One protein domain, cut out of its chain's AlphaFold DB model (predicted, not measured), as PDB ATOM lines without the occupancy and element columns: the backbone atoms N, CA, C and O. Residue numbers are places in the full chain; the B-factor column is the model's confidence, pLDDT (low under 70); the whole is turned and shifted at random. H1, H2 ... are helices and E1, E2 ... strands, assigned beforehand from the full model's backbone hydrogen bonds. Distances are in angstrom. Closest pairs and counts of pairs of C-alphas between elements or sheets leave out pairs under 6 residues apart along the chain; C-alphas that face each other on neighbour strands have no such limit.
ATOM      1  N   TYR A  59     -45.201  30.469  28.734       96.12
ATOM      2  CA  TYR A  59     -44.477  29.437  27.999       96.12
ATOM      3  C   TYR A  59     -44.350  28.163  28.831       96.12
ATOM      4  O   TYR A  59     -44.105  28.242  30.034       96.12
ATOM      5  N   ALA A  60     -44.432  27.001  28.185       97.00
ATOM      6  CA  ALA A  60     -43.992  25.738  28.766       97.00
ATOM      7  C   ALA A  60     -42.817  25.181  27.959       97.00
ATOM      8  O   ALA A  60     -42.858  25.162  26.729       97.00
ATOM      9  N   LEU A  61     -41.784  24.728  28.664       96.88
ATOM     10  CA  LEU A  61     -40.646  24.009  28.104       96.88
ATOM     11  C   LEU A  61     -40.848  22.513  28.356       96.88
ATOM     12  O   LEU A  61     -40.979  22.105  29.509       96.88
ATOM     13  N   LYS A  62     -40.823  21.711  27.292       96.25
ATOM     14  CA  LYS A  62     -40.597  20.264  27.372       96.25
ATOM     15  C   LYS A  62     -39.112  20.017  27.180       96.25
ATOM     16  O   LYS A  62     -38.524  20.569  26.252       96.25
ATOM     17  N   THR A  63     -38.525  19.173  28.017       95.69
ATOM     18  CA  THR A  63     -37.174  18.636  27.823       95.69
ATOM     19  C   THR A  63     -37.083  17.242  28.442       95.69
ATOM     20  O   THR A  63     -37.946  16.890  29.249       95.69
ATOM     21  N   ASP A  64     -36.098  16.454  28.019       92.62
ATOM     22  CA  ASP A  64     -35.823  15.134  28.592       92.62
ATOM     23  C   ASP A  64     -34.960  15.262  29.861       92.62
ATOM     24  O   ASP A  64     -34.326  16.293  30.100       92.62
ATOM     25  N   ASP A  65     -34.955  14.226  30.695       91.88
ATOM     26  CA  ASP A  65     -34.232  14.181  31.974       91.88
ATOM     27  C   ASP A  65     -32.706  14.057  31.815       91.88
ATOM     28  O   ASP A  65     -31.959  14.281  32.769       91.88
ATOM     29  N   ASP A  66     -32.232  13.774  30.602       93.06
ATOM     30  CA  ASP A  66     -30.822  13.711  30.216       93.06
ATOM     31  C   ASP A  66     -30.322  14.975  29.484       93.06
ATOM     32  O   ASP A  66     -29.194  15.007  28.979       93.06
ATOM     33  N   ILE A  67     -31.121  16.050  29.462       94.19
ATOM     34  CA  ILE A  67     -30.794  17.314  28.791       94.19
ATOM     35  C   ILE A  67     -30.527  18.438  29.797       94.19
ATOM     36  O   ILE A  67     -31.302  18.709  30.711       94.19
ATOM     37  N   MET A  68     -29.438  19.181  29.575       93.69
ATOM     38  CA  MET A  68     -29.115  20.377  30.356       93.69
ATOM     39  C   MET A  68     -29.631  21.648  29.673       93.69
ATOM     40  O   MET A  68     -29.284  21.943  28.527       93.69
ATOM     41  N   VAL A  69     -30.391  22.458  30.412       92.44
ATOM     42  CA  VAL A  69     -30.946  23.728  29.923       92.44
ATOM     43  C   VAL A  69     -30.356  24.906  30.694       92.44
ATOM     44  O   VAL A  69     -30.500  25.013  31.911       92.44
ATOM     45  N   ASN A  70     -29.744  25.857  29.982       95.31
ATOM     46  CA  ASN A  70     -29.372  27.144  30.571       95.31
ATOM     47  C   ASN A  70     -30.618  28.037  30.689       95.31
ATOM     48  O   ASN A  70     -30.943  28.799  29.774       95.31
ATOM     49  N   ILE A  71     -31.316  27.921  31.821       94.00
ATOM     50  CA  ILE A  71     -32.594  28.600  32.049       94.00
ATOM     51  C   ILE A  71     -32.468  30.128  32.018       94.00
ATOM     52  O   ILE A  71     -33.333  30.793  31.458       94.00
ATOM     53  N   PHE A  72     -31.369  30.698  32.526       95.62
ATOM     54  CA  PHE A  72     -31.163  32.152  32.542       95.62
ATOM     55  C   PHE A  72     -31.031  32.719  31.130       95.62
ATOM     56  O   PHE A  72     -31.697  33.694  30.779       95.62
ATOM     57  N   LYS A  73     -30.216  32.068  30.289       95.06
ATOM     58  CA  LYS A  73     -30.069  32.450  28.882       95.06
ATOM     59  C   LYS A  73     -31.376  32.253  28.123       95.06
ATOM     60  O   LYS A  73     -31.724  33.089  27.291       95.06
ATOM     61  N   LEU A  74     -32.101  31.172  28.415       94.44
ATOM     62  CA  LEU A  74     -33.378  30.896  27.775       94.44
ATOM     63  C   LEU A  74     -34.414  31.978  28.098       94.44
ATOM     64  O   LEU A  74     -34.988  32.555  27.179       94.44
ATOM     65  N   VAL A  75     -34.616  32.285  29.381       94.50
ATOM     66  CA  VAL A  75     -35.566  33.314  29.824       94.50
ATOM     67  C   VAL A  75     -35.191  34.667  29.234       94.50
ATOM     68  O   VAL A  75     -36.040  35.305  28.622       94.50
ATOM     69  N   SER A  76     -33.913  35.058  29.313       95.00
ATOM     70  CA  SER A  76     -33.438  36.309  28.718       95.00
ATOM     71  C   SER A  76     -33.742  36.383  27.222       95.00
ATOM     72  O   SER A  76     -34.169  37.433  26.747       95.00
ATOM     73  N   LYS A  77     -33.547  35.293  26.468       93.88
ATOM     74  CA  LYS A  77     -33.830  35.258  25.027       93.88
ATOM     75  C   LYS A  77     -35.327  35.338  24.736       93.88
ATOM     76  O   LYS A  77     -35.723  36.067  23.828       93.88
ATOM     77  N   LEU A  78     -36.152  34.629  25.510       94.12
ATOM     78  CA  LEU A  78     -37.606  34.674  25.368       94.12
ATOM     79  C   LEU A  78     -38.129  36.097  25.593       94.12
ATOM     80  O   LEU A  78     -38.783  36.643  24.711       94.12
ATOM     81  N   THR A  79     -37.769  36.730  26.711       92.81
ATOM     82  CA  THR A  79     -38.337  38.026  27.116       92.81
ATOM     83  C   THR A  79     -37.790  39.230  26.352       92.81
ATOM     84  O   THR A  79     -38.406  40.288  26.387       92.81
ATOM     85  N   SER A  80     -36.629  39.118  25.693       91.00
ATOM     86  CA  SER A  80     -36.006  40.254  24.989       91.00
ATOM     87  C   SER A  80     -36.011  40.132  23.466       91.00
ATOM     88  O   SER A  80     -36.312  41.104  22.784       91.00
ATOM     89  N   ASP A  81     -35.686  38.970  22.904       90.94
ATOM     90  CA  ASP A  81     -35.537  38.801  21.452       90.94
ATOM     91  C   ASP A  81     -36.839  38.260  20.850       90.94
ATOM     92  O   ASP A  81     -37.445  38.868  19.965       90.94
ATOM     93  N   ILE A  82     -37.324  37.142  21.395       93.44
ATOM     94  CA  ILE A  82     -38.489  36.433  20.859       93.44
ATOM     95  C   ILE A  82     -39.771  37.236  21.040       93.44
ATOM     96  O   ILE A  82     -40.496  37.427  20.065       93.44
ATOM     97  N   GLU A  83     -40.043  37.739  22.245       93.81
ATOM     98  CA  GLU A  83     -41.254  38.521  22.509       93.81
ATOM     99  C   GLU A  83     -41.344  39.776  21.633       93.81
ATOM    100  O   GLU A  83     -42.418  40.084  21.118       93.81
ATOM    101  N   ASN A  84     -40.218  40.455  21.394       91.81
ATOM    102  CA  ASN A  84     -40.181  41.662  20.570       91.81
ATOM    103  C   ASN A  84     -40.368  41.372  19.074       91.81
ATOM    104  O   ASN A  84     -40.960  42.180  18.361       91.81
ATOM    105  N   ARG A  85     -39.877  40.231  18.578       92.56
ATOM    106  CA  ARG A  85     -39.928  39.890  17.145       92.56
ATOM    107  C   ARG A  85     -41.161  39.101  16.739       92.56
ATOM    108  O   ARG A  85     -41.657  39.271  15.631       92.56
ATOM    109  N   LEU A  86     -41.593  38.175  17.590       92.62
ATOM    110  CA  LEU A  86     -42.614  37.176  17.275       92.62
ATOM    111  C   LEU A  86     -43.856  37.299  18.166       92.62
ATOM    112  O   LEU A  86     -44.854  36.634  17.893       92.62
ATOM    113  N   GLY A  87     -43.810  38.126  19.213       93.62
ATOM    114  CA  GLY A  87     -44.865  38.215  20.214       93.62
ATOM    115  C   GLY A  87     -44.828  37.069  21.231       93.62
ATOM    116  O   GLY A  87     -43.826  36.378  21.396       93.62
ATOM    117  N   LYS A  88     -45.944  36.880  21.946       94.69
ATOM    118  CA  LYS A  88     -46.090  35.899  23.046       94.69
ATOM    119  C   LYS A  88     -46.959  34.684  22.710       94.69
ATOM    120  O   LYS A  88     -47.018  33.749  23.501       94.69
ATOM    121  N   LYS A  89     -47.666  34.720  21.580       95.94
ATOM    122  CA  LYS A  89     -48.696  33.747  21.182       95.94
ATOM    123  C   LYS A  89     -48.322  33.070  19.872       95.94
ATOM    124  O   LYS A  89     -47.472  33.588  19.152       95.94
ATOM    125  N   ASP A  90     -48.970  31.946  19.563       96.81
ATOM    126  CA  ASP A  90     -48.718  31.198  18.325       96.81
ATOM    127  C   ASP A  90     -47.239  30.770  18.183       96.81
ATOM    128  O   ASP A  90     -46.658  30.784  17.092       96.81
ATOM    129  N   LEU A  91     -46.598  30.425  19.310       97.06
ATOM    130  CA  LEU A  91     -45.180  30.075  19.359       97.06
ATOM    131  C   LEU A  91     -44.967  28.586  19.611       97.06
ATOM    132  O   LEU A  91     -45.396  28.030  20.622       97.06
ATOM    133  N   ILE A  92     -44.219  27.982  18.689       97.69
ATOM    134  CA  ILE A  92     -43.605  26.661  18.794       97.69
ATOM    135  C   ILE A  92     -42.128  26.871  18.463       97.69
ATOM    136  O   ILE A  92     -41.806  27.272  17.345       97.69
ATOM    137  N   LEU A  93     -41.239  26.681  19.432       96.38
ATOM    138  CA  LEU A  93     -39.840  27.106  19.356       96.38
ATOM    139  C   LEU A  93     -38.910  25.933  19.680       96.38
ATOM    140  O   LEU A  93     -38.994  25.369  20.770       96.38
ATOM    141  N   SER A  94     -38.014  25.573  18.758       94.62
ATOM    142  CA  SER A  94     -36.957  24.574  18.998       94.62
ATOM    143  C   SER A  94     -35.894  24.564  17.894       94.62
ATOM    144  O   SER A  94     -36.091  25.143  16.827       94.62
ATOM    145  N   ASN A  95     -34.845  23.759  18.090       92.81
ATOM    146  CA  ASN A  95     -34.093  23.188  16.970       92.81
ATOM    147  C   ASN A  95     -34.990  22.225  16.179       92.81
ATOM    148  O   ASN A  95     -35.709  21.423  16.782       92.81
ATOM    149  N   GLN A  96     -34.964  22.294  14.849       93.69
ATOM    150  CA  GLN A  96     -35.914  21.570  13.998       93.69
ATOM    151  C   GLN A  96     -35.295  20.422  13.215       93.69
ATOM    152  O   GLN A  96     -34.198  20.523  12.665       93.69
ATOM    153  N   TRP A  97     -36.105  19.388  13.037       94.06
ATOM    154  CA  TRP A  97     -35.911  18.338  12.058       94.06
ATOM    155  C   TRP A  97     -36.681  18.676  10.783       94.06
ATOM    156  O   TRP A  97     -37.889  18.482  10.711       94.06
ATOM    157  N   LEU A  98     -35.991  19.176   9.754       93.00
ATOM    158  CA  LEU A  98     -36.651  19.637   8.522       93.00
ATOM    159  C   LEU A  98     -37.062  18.505   7.572       93.00
ATOM    160  O   LEU A  98     -38.022  18.641   6.818       93.00
ATOM    161  N   ARG A  99     -36.295  17.408   7.554       92.62
ATOM    162  CA  ARG A  99     -36.468  16.322   6.578       92.62
ATOM    163  C   ARG A  99     -35.959  14.985   7.113       92.62
ATOM    164  O   ARG A  99     -35.166  14.300   6.468       92.62
ATOM    165  N   MET A 100     -36.392  14.618   8.314       94.62
ATOM    166  CA  MET A 100     -36.019  13.326   8.890       94.62
ATOM    167  C   MET A 100     -36.647  12.184   8.098       94.62
ATOM    168  O   MET A 100     -37.841  12.197   7.794       94.62
ATOM    169  N   LYS A 101     -35.823  11.200   7.739       95.50
ATOM    170  CA  LYS A 101     -36.270  10.002   7.030       95.50
ATOM    171  C   LYS A 101     -37.054   9.113   7.988       95.50
ATOM    172  O   LYS A 101     -36.603   8.851   9.100       95.50
ATOM    173  N   VAL A 102     -38.198   8.616   7.535       95.94
ATOM    174  CA  VAL A 102     -38.993   7.665   8.316       95.94
ATOM    175  C   VAL A 102     -38.237   6.344   8.403       95.94
ATOM    176  O   VAL A 102     -37.790   5.804   7.384       95.94
ATOM    177  N   LEU A 103     -38.066   5.825   9.618       94.50
ATOM    178  CA  LEU A 103     -37.305   4.602   9.846       94.50
ATOM    179  C   LEU A 103     -38.139   3.383   9.436       94.50
ATOM    180  O   LEU A 103     -39.144   3.051  10.057       94.50
ATOM    181  N   ARG A 104     -37.700   2.716   8.364       95.00
ATOM    182  CA  ARG A 104     -38.346   1.516   7.795       95.00
ATOM    183  C   ARG A 104     -37.621   0.212   8.134       95.00
ATOM    184  O   ARG A 104     -38.014  -0.847   7.659       95.00
ATOM    185  N   ASP A 105     -36.563   0.280   8.936       94.44
ATOM    186  CA  ASP A 105     -35.902  -0.913   9.460       94.44
ATOM    187  C   ASP A 105     -36.692  -1.454  10.655       94.44
ATOM    188  O   ASP A 105     -36.852  -0.751  11.652       94.44
ATOM    189  N   LYS A 106     -37.149  -2.709  10.566       93.25
ATOM    190  CA  LYS A 106     -37.897  -3.412  11.623       93.25
ATOM    191  C   LYS A 106     -37.116  -3.553  12.934       93.25
ATOM    192  O   LYS A 106     -37.728  -3.785  13.970       93.25
ATOM    193  N   LYS A 107     -35.785  -3.413  12.905       92.75
ATOM    194  CA  LYS A 107     -34.936  -3.411  14.108       92.75
ATOM    195  C   LYS A 107     -34.987  -2.087  14.875       92.75
ATOM    196  O   LYS A 107     -34.582  -2.040  16.034       92.75
ATOM    197  N   SER A 108     -35.465  -1.011  14.249       90.25
ATOM    198  CA  SER A 108     -35.591   0.289  14.904       90.25
ATOM    199  C   SER A 108     -36.725   0.287  15.928       90.25
ATOM    200  O   SER A 108     -37.834  -0.173  15.651       90.25
ATOM    201  N   LYS A 109     -36.484   0.902  17.092       87.88
ATOM    202  CA  LYS A 109     -37.533   1.166  18.091       87.88
ATOM    203  C   LYS A 109     -38.663   2.037  17.525       87.88
ATOM    204  O   LYS A 109     -39.813   1.857  17.914       87.88
ATOM    205  N   LEU A 110     -38.324   2.920  16.584       89.50
ATOM    206  CA  LEU A 110     -39.233   3.806  15.852       89.50
ATOM    207  C   LEU A 110     -39.540   3.268  14.444       89.50
ATOM    208  O   LEU A 110     -39.683   4.045  13.505       89.50
ATOM    209  N   TYR A 111     -39.558   1.946  14.253       93.38
ATOM    210  CA  TYR A 111     -39.994   1.364  12.985       93.38
ATOM    211  C   TYR A 111     -41.439   1.770  12.678       93.38
ATOM    212  O   TYR A 111     -42.334   1.517  13.487       93.38
ATOM    213  N   ILE A 112     -41.652   2.336  11.491       93.94
ATOM    214  CA  ILE A 112     -42.979   2.685  10.982       93.94
ATOM    215  C   ILE A 112     -43.177   1.972   9.643       93.94
ATOM    216  O   ILE A 112     -42.386   2.197   8.716       93.94
ATOM    217  N   PRO A 113     -44.194   1.112   9.500       94.06
ATOM    218  CA  PRO A 113     -44.508   0.463   8.233       94.06
ATOM    219  C   PRO A 113     -45.118   1.476   7.245       94.06
ATOM    220  O   PRO A 113     -45.573   2.557   7.630       94.06
ATOM    221  N   LYS A 114     -45.033   1.198   5.940       94.44
ATOM    222  CA  LYS A 114     -45.428   2.174   4.904       94.44
ATOM    223  C   LYS A 114     -46.946   2.352   4.840       94.44
ATOM    224  O   LYS A 114     -47.426   3.404   4.441       94.44
ATOM    225  N   GLU A 115     -47.658   1.331   5.282       94.25
ATOM    226  CA  GLU A 115     -49.102   1.253   5.417       94.25
ATOM    227  C   GLU A 115     -49.619   2.223   6.494       94.25
ATOM    228  O   GLU A 115     -50.645   2.865   6.289       94.25
ATOM    229  N   ASP A 116     -48.871   2.401   7.591       91.50
ATOM    230  CA  ASP A 116     -49.241   3.310   8.691       91.50
ATOM    231  C   ASP A 116     -48.847   4.768   8.412       91.50
ATOM    232  O   ASP A 116     -49.431   5.708   8.950       91.50
ATOM    233  N   PHE A 117     -47.822   4.979   7.583       94.75
ATOM    234  CA  PHE A 117     -47.376   6.306   7.173       94.75
ATOM    235  C   PHE A 117     -46.749   6.217   5.790       94.75
ATOM    236  O   PHE A 117     -45.638   5.710   5.651       94.75
ATOM    237  N   GLU A 118     -47.432   6.716   4.764       95.31
ATOM    238  CA  GLU A 118     -46.978   6.613   3.374       95.31
ATOM    239  C   GLU A 118     -45.699   7.427   3.062       95.31
ATOM    240  O   GLU A 118     -44.806   6.894   2.385       95.31
ATOM    241  N   PRO A 119     -45.535   8.682   3.545       95.56
ATOM    242  CA  PRO A 119     -44.389   9.508   3.171       95.56
ATOM    243  C   PRO A 119     -43.046   8.921   3.613       95.56
ATOM    244  O   PRO A 119     -42.894   8.351   4.690       95.56
ATOM    245  N   ASN A 120     -42.006   9.117   2.805       95.88
ATOM    246  CA  ASN A 120     -40.652   8.661   3.153       95.88
ATOM    247  C   ASN A 120     -39.930   9.589   4.145       95.88
ATOM    248  O   ASN A 120     -38.908   9.203   4.716       95.88
ATOM    249  N   TYR A 121     -40.448  10.802   4.337       96.75
ATOM    250  CA  TYR A 121     -39.880  11.829   5.201       96.75
ATOM    251  C   TYR A 121     -40.984  12.472   6.031       96.75
ATOM    252  O   TYR A 121     -42.095  12.674   5.539       96.75
ATOM    253  N   PHE A 122     -40.651  12.825   7.265       95.62
ATOM    254  CA  PHE A 122     -41.509  13.647   8.103       95.62
ATOM    255  C   PHE A 122     -41.553  15.088   7.586       95.62
ATOM    256  O   PHE A 122     -40.569  15.600   7.045       95.62
ATOM    257  N   SER A 123     -42.700  15.744   7.769       94.12
ATOM    258  CA  SER A 123     -42.787  17.209   7.694       94.12
ATOM    259  C   SER A 123     -41.973  17.843   8.829       94.12
ATOM    260  O   SER A 123     -41.729  17.152   9.815       94.12
ATOM    261  N   PRO A 124     -41.585  19.129   8.737       94.94
ATOM    262  CA  PRO A 124     -40.819  19.789   9.788       94.94
ATOM    263  C   PRO A 124     -41.466  19.668  11.174       94.94
ATOM    264  O   PRO A 124     -42.664  19.908  11.319       94.94
ATOM    265  N   TYR A 125     -40.666  19.305  12.175       96.62
ATOM    266  CA  TYR A 125     -41.071  19.188  13.578       96.62
ATOM    267  C   TYR A 125     -39.903  19.541  14.506       96.62
ATOM    268  O   TYR A 125     -38.758  19.687  14.066       96.62
ATOM    269  N   CYS A 126     -40.194  19.726  15.788       96.56
ATOM    270  CA  CYS A 126     -39.197  20.020  16.805       96.56
ATOM    271  C   CYS A 126     -38.363  18.786  17.157       96.56
ATOM    272  O   CYS A 126     -38.881  17.677  17.185       96.56
ATOM    273  N   SER A 127     -37.088  18.978  17.496       93.50
ATOM    274  CA  SER A 127     -36.289  17.919  18.116       93.50
ATOM    275  C   SER A 127     -36.844  17.530  19.486       93.50
ATOM    276  O   SER A 127     -37.117  18.409  20.307       93.50
ATOM    277  N   GLY A 128     -36.924  16.225  19.761       89.81
ATOM    278  CA  GLY A 128     -37.341  15.678  21.051       89.81
ATOM    279  C   GLY A 128     -36.561  16.188  22.264       89.81
ATOM    280  O   GLY A 128     -37.157  16.294  23.332       89.81
ATOM    281  N   SER A 129     -35.299  16.611  22.105       92.50
ATOM    282  CA  SER A 129     -34.454  17.065  23.225       92.50
ATOM    283  C   SER A 129     -35.068  18.224  24.020       92.50
ATOM    284  O   SER A 129     -35.028  18.238  25.251       92.50
ATOM    285  N   ALA A 130     -35.609  19.224  23.318       94.50
ATOM    286  CA  ALA A 130     -36.270  20.360  23.944       94.50
ATOM    287  C   ALA A 130     -37.118  21.152  22.944       94.50
ATOM    288  O   ALA A 130     -36.668  21.463  21.838       94.50
ATOM    289  N   PHE A 131     -38.307  21.571  23.375       96.88
ATOM    290  CA  PHE A 131     -39.133  22.530  22.646       96.88
ATOM    291  C   PHE A 131     -39.994  23.362  23.592       96.88
ATOM    292  O   PHE A 131     -40.333  22.940  24.699       96.88
ATOM    293  N   ILE A 132     -40.351  24.562  23.144       97.50
ATOM    294  CA  ILE A 132     -41.137  25.524  23.915       97.50
ATOM    295  C   ILE A 132     -42.432  25.813  23.177       97.50
ATOM    296  O   ILE A 132     -42.426  26.065  21.971       97.50
ATOM    297  N   LEU A 133     -43.531  25.814  23.922       97.81
ATOM    298  CA  LEU A 133     -44.863  26.132  23.426       97.81
ATOM    299  C   LEU A 133     -45.428  27.319  24.206       97.81
ATOM    300  O   LEU A 133     -45.312  27.368  25.434       97.81
ATOM    301  N   SER A 134     -46.067  28.264  23.516       97.31
ATOM    302  CA  SER A 134     -46.901  29.259  24.192       97.31
ATOM    303  C   SER A 134     -48.188  28.616  24.718       97.31
ATOM    304  O   SER A 134     -48.721  27.660  24.144       97.31
ATOM    305  N   ILE A 135     -48.712  29.129  25.832       96.94
ATOM    306  CA  ILE A 135     -49.849  28.503  26.527       96.94
ATOM    307  C   ILE A 135     -51.118  28.399  25.662       96.94
ATOM    308  O   ILE A 135     -51.890  27.451  25.786       96.94
ATOM    309  N   ASP A 136     -51.339  29.353  24.758       97.19
ATOM    310  CA  ASP A 136     -52.468  29.351  23.824       97.19
ATOM    311  C   ASP A 136     -52.372  28.211  22.798       97.19
ATOM    312  O   ASP A 136     -53.390  27.642  22.395       97.19
ATOM    313  N   VAL A 137     -51.149  27.846  22.408       97.94
ATOM    314  CA  VAL A 137     -50.882  26.724  21.510       97.94
ATOM    315  C   VAL A 137     -51.133  25.416  22.241       97.94
ATOM    316  O   VAL A 137     -51.850  24.568  21.719       97.94
ATOM    317  N   ILE A 138     -50.643  25.288  23.478       98.06
ATOM    318  CA  ILE A 138     -50.878  24.112  24.331       98.06
ATOM    319  C   ILE A 138     -52.377  23.849  24.491       98.06
ATOM    320  O   ILE A 138     -52.827  22.721  24.304       98.06
ATOM    321  N   ARG A 139     -53.171  24.890  24.769       97.31
ATOM    322  CA  ARG A 139     -54.630  24.760  24.905       97.31
ATOM    323  C   ARG A 139     -55.276  24.248  23.622       97.31
ATOM    324  O   ARG A 139     -56.011  23.263  23.674       97.31
ATOM    325  N   ARG A 140     -54.965  24.843  22.465       97.81
ATOM    326  CA  ARG A 140     -55.490  24.367  21.172       97.81
ATOM    327  C   ARG A 140     -55.051  22.933  20.870       97.81
ATOM    328  O   ARG A 140     -55.894  22.116  20.504       97.81
ATOM    329  N   MET A 141     -53.776  22.606  21.089       98.19
ATOM    330  CA  MET A 141     -53.226  21.260  20.895       98.19
ATOM    331  C   MET A 141     -53.902  20.221  21.795       98.19
ATOM    332  O   MET A 141     -54.263  19.156  21.304       98.19
ATOM    333  N   SER A 142     -54.151  20.538  23.071       97.38
ATOM    334  CA  SER A 142     -54.845  19.640  24.010       97.38
ATOM    335  C   SER A 142     -56.261  19.275  23.544       97.38
ATOM    336  O   SER A 142     -56.713  18.144  23.712       97.38
ATOM    337  N   VAL A 143     -56.954  20.212  22.885       97.50
ATOM    338  CA  VAL A 143     -58.286  19.972  22.319       97.50
ATOM    339  C   VAL A 143     -58.194  19.075  21.086       97.50
ATOM    340  O   VAL A 143     -58.914  18.081  21.000       97.50
ATOM    341  N   VAL A 144     -57.301  19.390  20.141       97.62
ATOM    342  CA  VAL A 144     -57.210  18.632  18.882       97.62
ATOM    343  C   VAL A 144     -56.559  17.258  19.047       97.62
ATOM    344  O   VAL A 144     -56.851  16.373  18.245       97.62
ATOM    345  N   ALA A 145     -55.755  17.033  20.092       96.94
ATOM    346  CA  ALA A 145     -55.151  15.734  20.400       96.94
ATOM    347  C   ALA A 145     -56.191  14.613  20.557       96.94
ATOM    348  O   ALA A 145     -55.919  13.466  20.224       96.94
ATOM    349  N   LYS A 146     -57.417  14.947  20.979       94.00
ATOM    350  CA  LYS A 146     -58.536  13.994  21.085       94.00
ATOM    351  C   LYS A 146     -59.035  13.487  19.728       94.00
ATOM    352  O   LYS A 146     -59.655  12.433  19.664       94.00
ATOM    353  N   CYS A 147     -58.794  14.247  18.661       94.75
ATOM    354  CA  CYS A 147     -59.303  13.972  17.316       94.75
ATOM    355  C   CYS A 147     -58.204  13.534  16.338       94.75
ATOM    356  O   CYS A 147     -58.514  13.062  15.246       94.75
ATOM    357  N   VAL A 148     -56.930  13.741  16.680       95.50
ATOM    358  CA  VAL A 148     -55.798  13.350  15.837       95.50
ATOM    359  C   VAL A 148     -55.378  11.923  16.199       95.50
ATOM    360  O   VAL A 148     -55.016  11.691  17.356       95.50
ATOM    361  N   PRO A 149     -55.389  10.976  15.237       94.00
ATOM    362  CA  PRO A 149     -54.998   9.592  15.486       94.00
ATOM    363  C   PRO A 149     -53.607   9.498  16.094       94.00
ATOM    364  O   PRO A 149     -52.691  10.198  15.659       94.00
ATOM    365  N   PHE A 150     -53.464   8.618  17.080       93.56
ATOM    366  CA  PHE A 150     -52.204   8.373  17.767       93.56
ATOM    367  C   PHE A 150     -51.057   8.091  16.787       93.56
ATOM    368  O   PHE A 150     -51.223   7.358  15.813       93.56
ATOM    369  N   PHE A 151     -49.876   8.627  17.091       93.69
ATOM    370  CA  PHE A 151     -48.651   8.355  16.348       93.69
ATOM    371  C   PHE A 151     -47.489   8.138  17.316       93.69
ATOM    372  O   PHE A 151     -47.359   8.868  18.293       93.69
ATOM    373  N   LEU A 152     -46.642   7.140  17.056       91.56
ATOM    374  CA  LEU A 152     -45.649   6.667  18.033       91.56
ATOM    375  C   LEU A 152     -44.465   7.616  18.268       91.56
ATOM    376  O   LEU A 152     -43.763   7.474  19.261       91.56
ATOM    377  N   VAL A 153     -44.201   8.520  17.324       93.69
ATOM    378  CA  VAL A 153     -43.107   9.495  17.409       93.69
ATOM    379  C   VAL A 153     -43.665  10.726  18.116       93.69
ATOM    380  O   VAL A 153     -44.425  11.478  17.507       93.69
ATOM    381  N   ASP A 154     -43.362  10.889  19.402       93.81
ATOM    382  CA  ASP A 154     -44.013  11.858  20.291       93.81
ATOM    383  C   ASP A 154     -43.736  13.307  19.881       93.81
ATOM    384  O   ASP A 154     -44.664  14.108  19.751       93.81
ATOM    385  N   ASP A 155     -42.479  13.642  19.599       94.88
ATOM    386  CA  ASP A 155     -42.081  14.976  19.160       94.88
ATOM    387  C   ASP A 155     -42.724  15.350  17.814       94.88
ATOM    388  O   ASP A 155     -43.287  16.442  17.684       94.88
ATOM    389  N   TYR A 156     -42.758  14.426  16.850       96.62
ATOM    390  CA  TYR A 156     -43.476  14.603  15.583       96.62
ATOM    391  C   TYR A 156     -44.996  14.690  15.766       96.62
ATOM    392  O   TYR A 156     -45.644  15.514  15.117       96.62
ATOM    393  N   TYR A 157     -45.587  13.883  16.651       97.06
ATOM    394  CA  TYR A 157     -47.017  13.945  16.938       97.06
ATOM    395  C   TYR A 157     -47.392  15.331  17.472       97.06
ATOM    396  O   TYR A 157     -48.242  16.007  16.894       97.06
ATOM    397  N   ILE A 158     -46.708  15.803  18.519       97.56
ATOM    398  CA  ILE A 158     -47.023  17.072  19.185       97.56
ATOM    399  C   ILE A 158     -46.684  18.269  18.288       97.56
ATOM    400  O   ILE A 158     -47.526  19.129  18.035       97.56
ATOM    401  N   THR A 159     -45.456  18.338  17.779       97.56
ATOM    402  CA  THR A 159     -44.941  19.554  17.123       97.56
ATOM    403  C   THR A 159     -45.010  19.522  15.599       97.56
ATOM    404  O   THR A 159     -44.762  20.539  14.956       97.56
ATOM    405  N   GLY A 160     -45.387  18.384  15.019       96.69
ATOM    406  CA  GLY A 160     -45.678  18.229  13.596       96.69
ATOM    407  C   GLY A 160     -47.177  18.078  13.338       96.69
ATOM    408  O   GLY A 160     -47.790  18.937  12.705       96.69
ATOM    409  N   MET A 161     -47.789  16.997  13.832       97.38
ATOM    410  CA  MET A 161     -49.189  16.669  13.525       97.38
ATOM    411  C   MET A 161     -50.180  17.610  14.215       97.38
ATOM    412  O   MET A 161     -51.019  18.203  13.532       97.38
ATOM    413  N   LEU A 162     -50.088  17.787  15.541       98.12
ATOM    414  CA  LEU A 162     -50.988  18.703  16.254       98.12
ATOM    415  C   LEU A 162     -50.733  20.153  15.844       98.12
ATOM    416  O   LEU A 162     -51.693  20.889  15.641       98.12
ATOM    417  N   ALA A 163     -49.466  20.539  15.653       97.50
ATOM    418  CA  ALA A 163     -49.088  21.869  15.169       97.50
ATOM    419  C   ALA A 163     -49.763  22.193  13.833       97.50
ATOM    420  O   ALA A 163     -50.459  23.201  13.717       97.50
ATOM    421  N   LYS A 164     -49.667  21.278  12.861       96.75
ATOM    422  CA  LYS A 164     -50.352  21.409  11.573       96.75
ATOM    423  C   LYS A 164     -51.870  21.476  11.731       96.75
ATOM    424  O   LYS A 164     -52.519  22.210  10.999       96.75
ATOM    425  N   LYS A 165     -52.451  20.725  12.672       97.56
ATOM    426  CA  LYS A 165     -53.901  20.728  12.920       97.56
ATOM    427  C   LYS A 165     -54.411  22.048  13.513       97.56
ATOM    428  O   LYS A 165     -55.594  22.335  13.365       97.56
ATOM    429  N   VAL A 166     -53.544  22.822  14.168       97.50
ATOM    430  CA  VAL A 166     -53.843  24.167  14.689       97.50
ATOM    431  C   VAL A 166     -53.277  25.284  13.800       97.50
ATOM    432  O   VAL A 166     -53.177  26.420  14.257       97.50
ATOM    433  N   ASP A 167     -52.907  24.955  12.557       97.25
ATOM    434  CA  ASP A 167     -52.372  25.867  11.538       97.25
ATOM    435  C   ASP A 167     -51.087  26.605  11.950       97.25
ATOM    436  O   ASP A 167     -50.857  27.760  11.589       97.25
ATOM    437  N   LEU A 168     -50.212  25.921  12.692       96.69
ATOM    438  CA  LEU A 168     -48.918  26.441  13.127       96.69
ATOM    439  C   LEU A 168     -47.755  25.582  12.641       96.69
ATOM    440  O   LEU A 168     -47.869  24.374  12.429       96.69
ATOM    441  N   THR A 169     -46.597  26.222  12.518       94.75
ATOM    442  CA  THR A 169     -45.329  25.569  12.197       94.75
ATOM    443  C   THR A 169     -44.269  25.922  13.240       94.75
ATOM    444  O   THR A 169     -44.231  27.061  13.723       94.75
ATOM    445  N   PRO A 170     -43.391  24.970  13.606       95.50
ATOM    446  CA  PRO A 170     -42.238  25.262  14.445       95.50
ATOM    447  C   PRO A 170     -41.368  26.376  13.860       95.50
ATOM    448  O   PRO A 170     -41.134  26.438  12.651       95.50
ATOM    449  N   LYS A 171     -40.815  27.222  14.731       93.19
ATOM    450  CA  LYS A 171     -39.844  28.273  14.395       93.19
ATOM    451  C   LYS A 171     -38.500  27.951  15.044       93.19
ATOM    452  O   LYS A 171     -38.452  27.441  16.163       93.19
ATOM    453  N   ASN A 172     -37.420  28.170  14.299       86.44
ATOM    454  CA  ASN A 172     -36.072  27.866  14.768       86.44
ATOM    455  C   ASN A 172     -35.596  28.976  15.709       86.44
ATOM    456  O   ASN A 172     -35.954  30.141  15.500       86.44
ATOM    457  N   VAL A 173     -34.822  28.617  16.733       73.94
ATOM    458  CA  VAL A 173     -34.422  29.532  17.819       73.94
ATOM    459  C   VAL A 173     -32.926  29.547  18.014       73.94
ATOM    460  O   VAL A 173     -32.354  28.525  18.433       73.94
TER     461      VAL A 173
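What this domain is: This is residues 59 to 173 of the 173 residues of a protein of Mizuhopecten yessoensis (UniProt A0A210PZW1). A two-stranded ribbon, E1 and E2, and helix H3 near it make the middle; H2 crosses H3, H1 lies at one end, and the unnamed residues 87 to 129 reach out to the other. The 115 printed residues include, in order, E1, H1, E2, H2 and H3; the class is mixed, with under half of the residues in named elements. The whole is compact, radius of gyration of the C-alphas 15.0 A, spans 45 by 30 by 22 A.

How they stand to each other: Start at E1, residues 59 to 63, antiparallel to E2, residues 130 to 134; N 60 and O 133, 2.9 A apart, are within hydrogen-bond range. H1, residues 71 to 86, is apart from H2, residues 135 to 144, and H3, residues 154 to 165. H2 touches H3, about perpendicular at 87 degrees; their closest C-alphas, Met 141 and Leu 162, are 5.8 A apart. Every O i to N i+4 pair is within hydrogen-bond range in H2, 9 of 12 in H1, 6 of 8 in H3.

Where its parts are: Find C-alpha 59 at (-44.477, 29.437, 27.999), where E1 begins. H1 runs 19.8 A; H3 runs 15.2 A to C-alpha 165 at (-53.901, 20.728, 12.920).

The domain as a whole: The printed part has no cut, the link H1 to E2 is long, and no printed residue is under 70 in pLDDT.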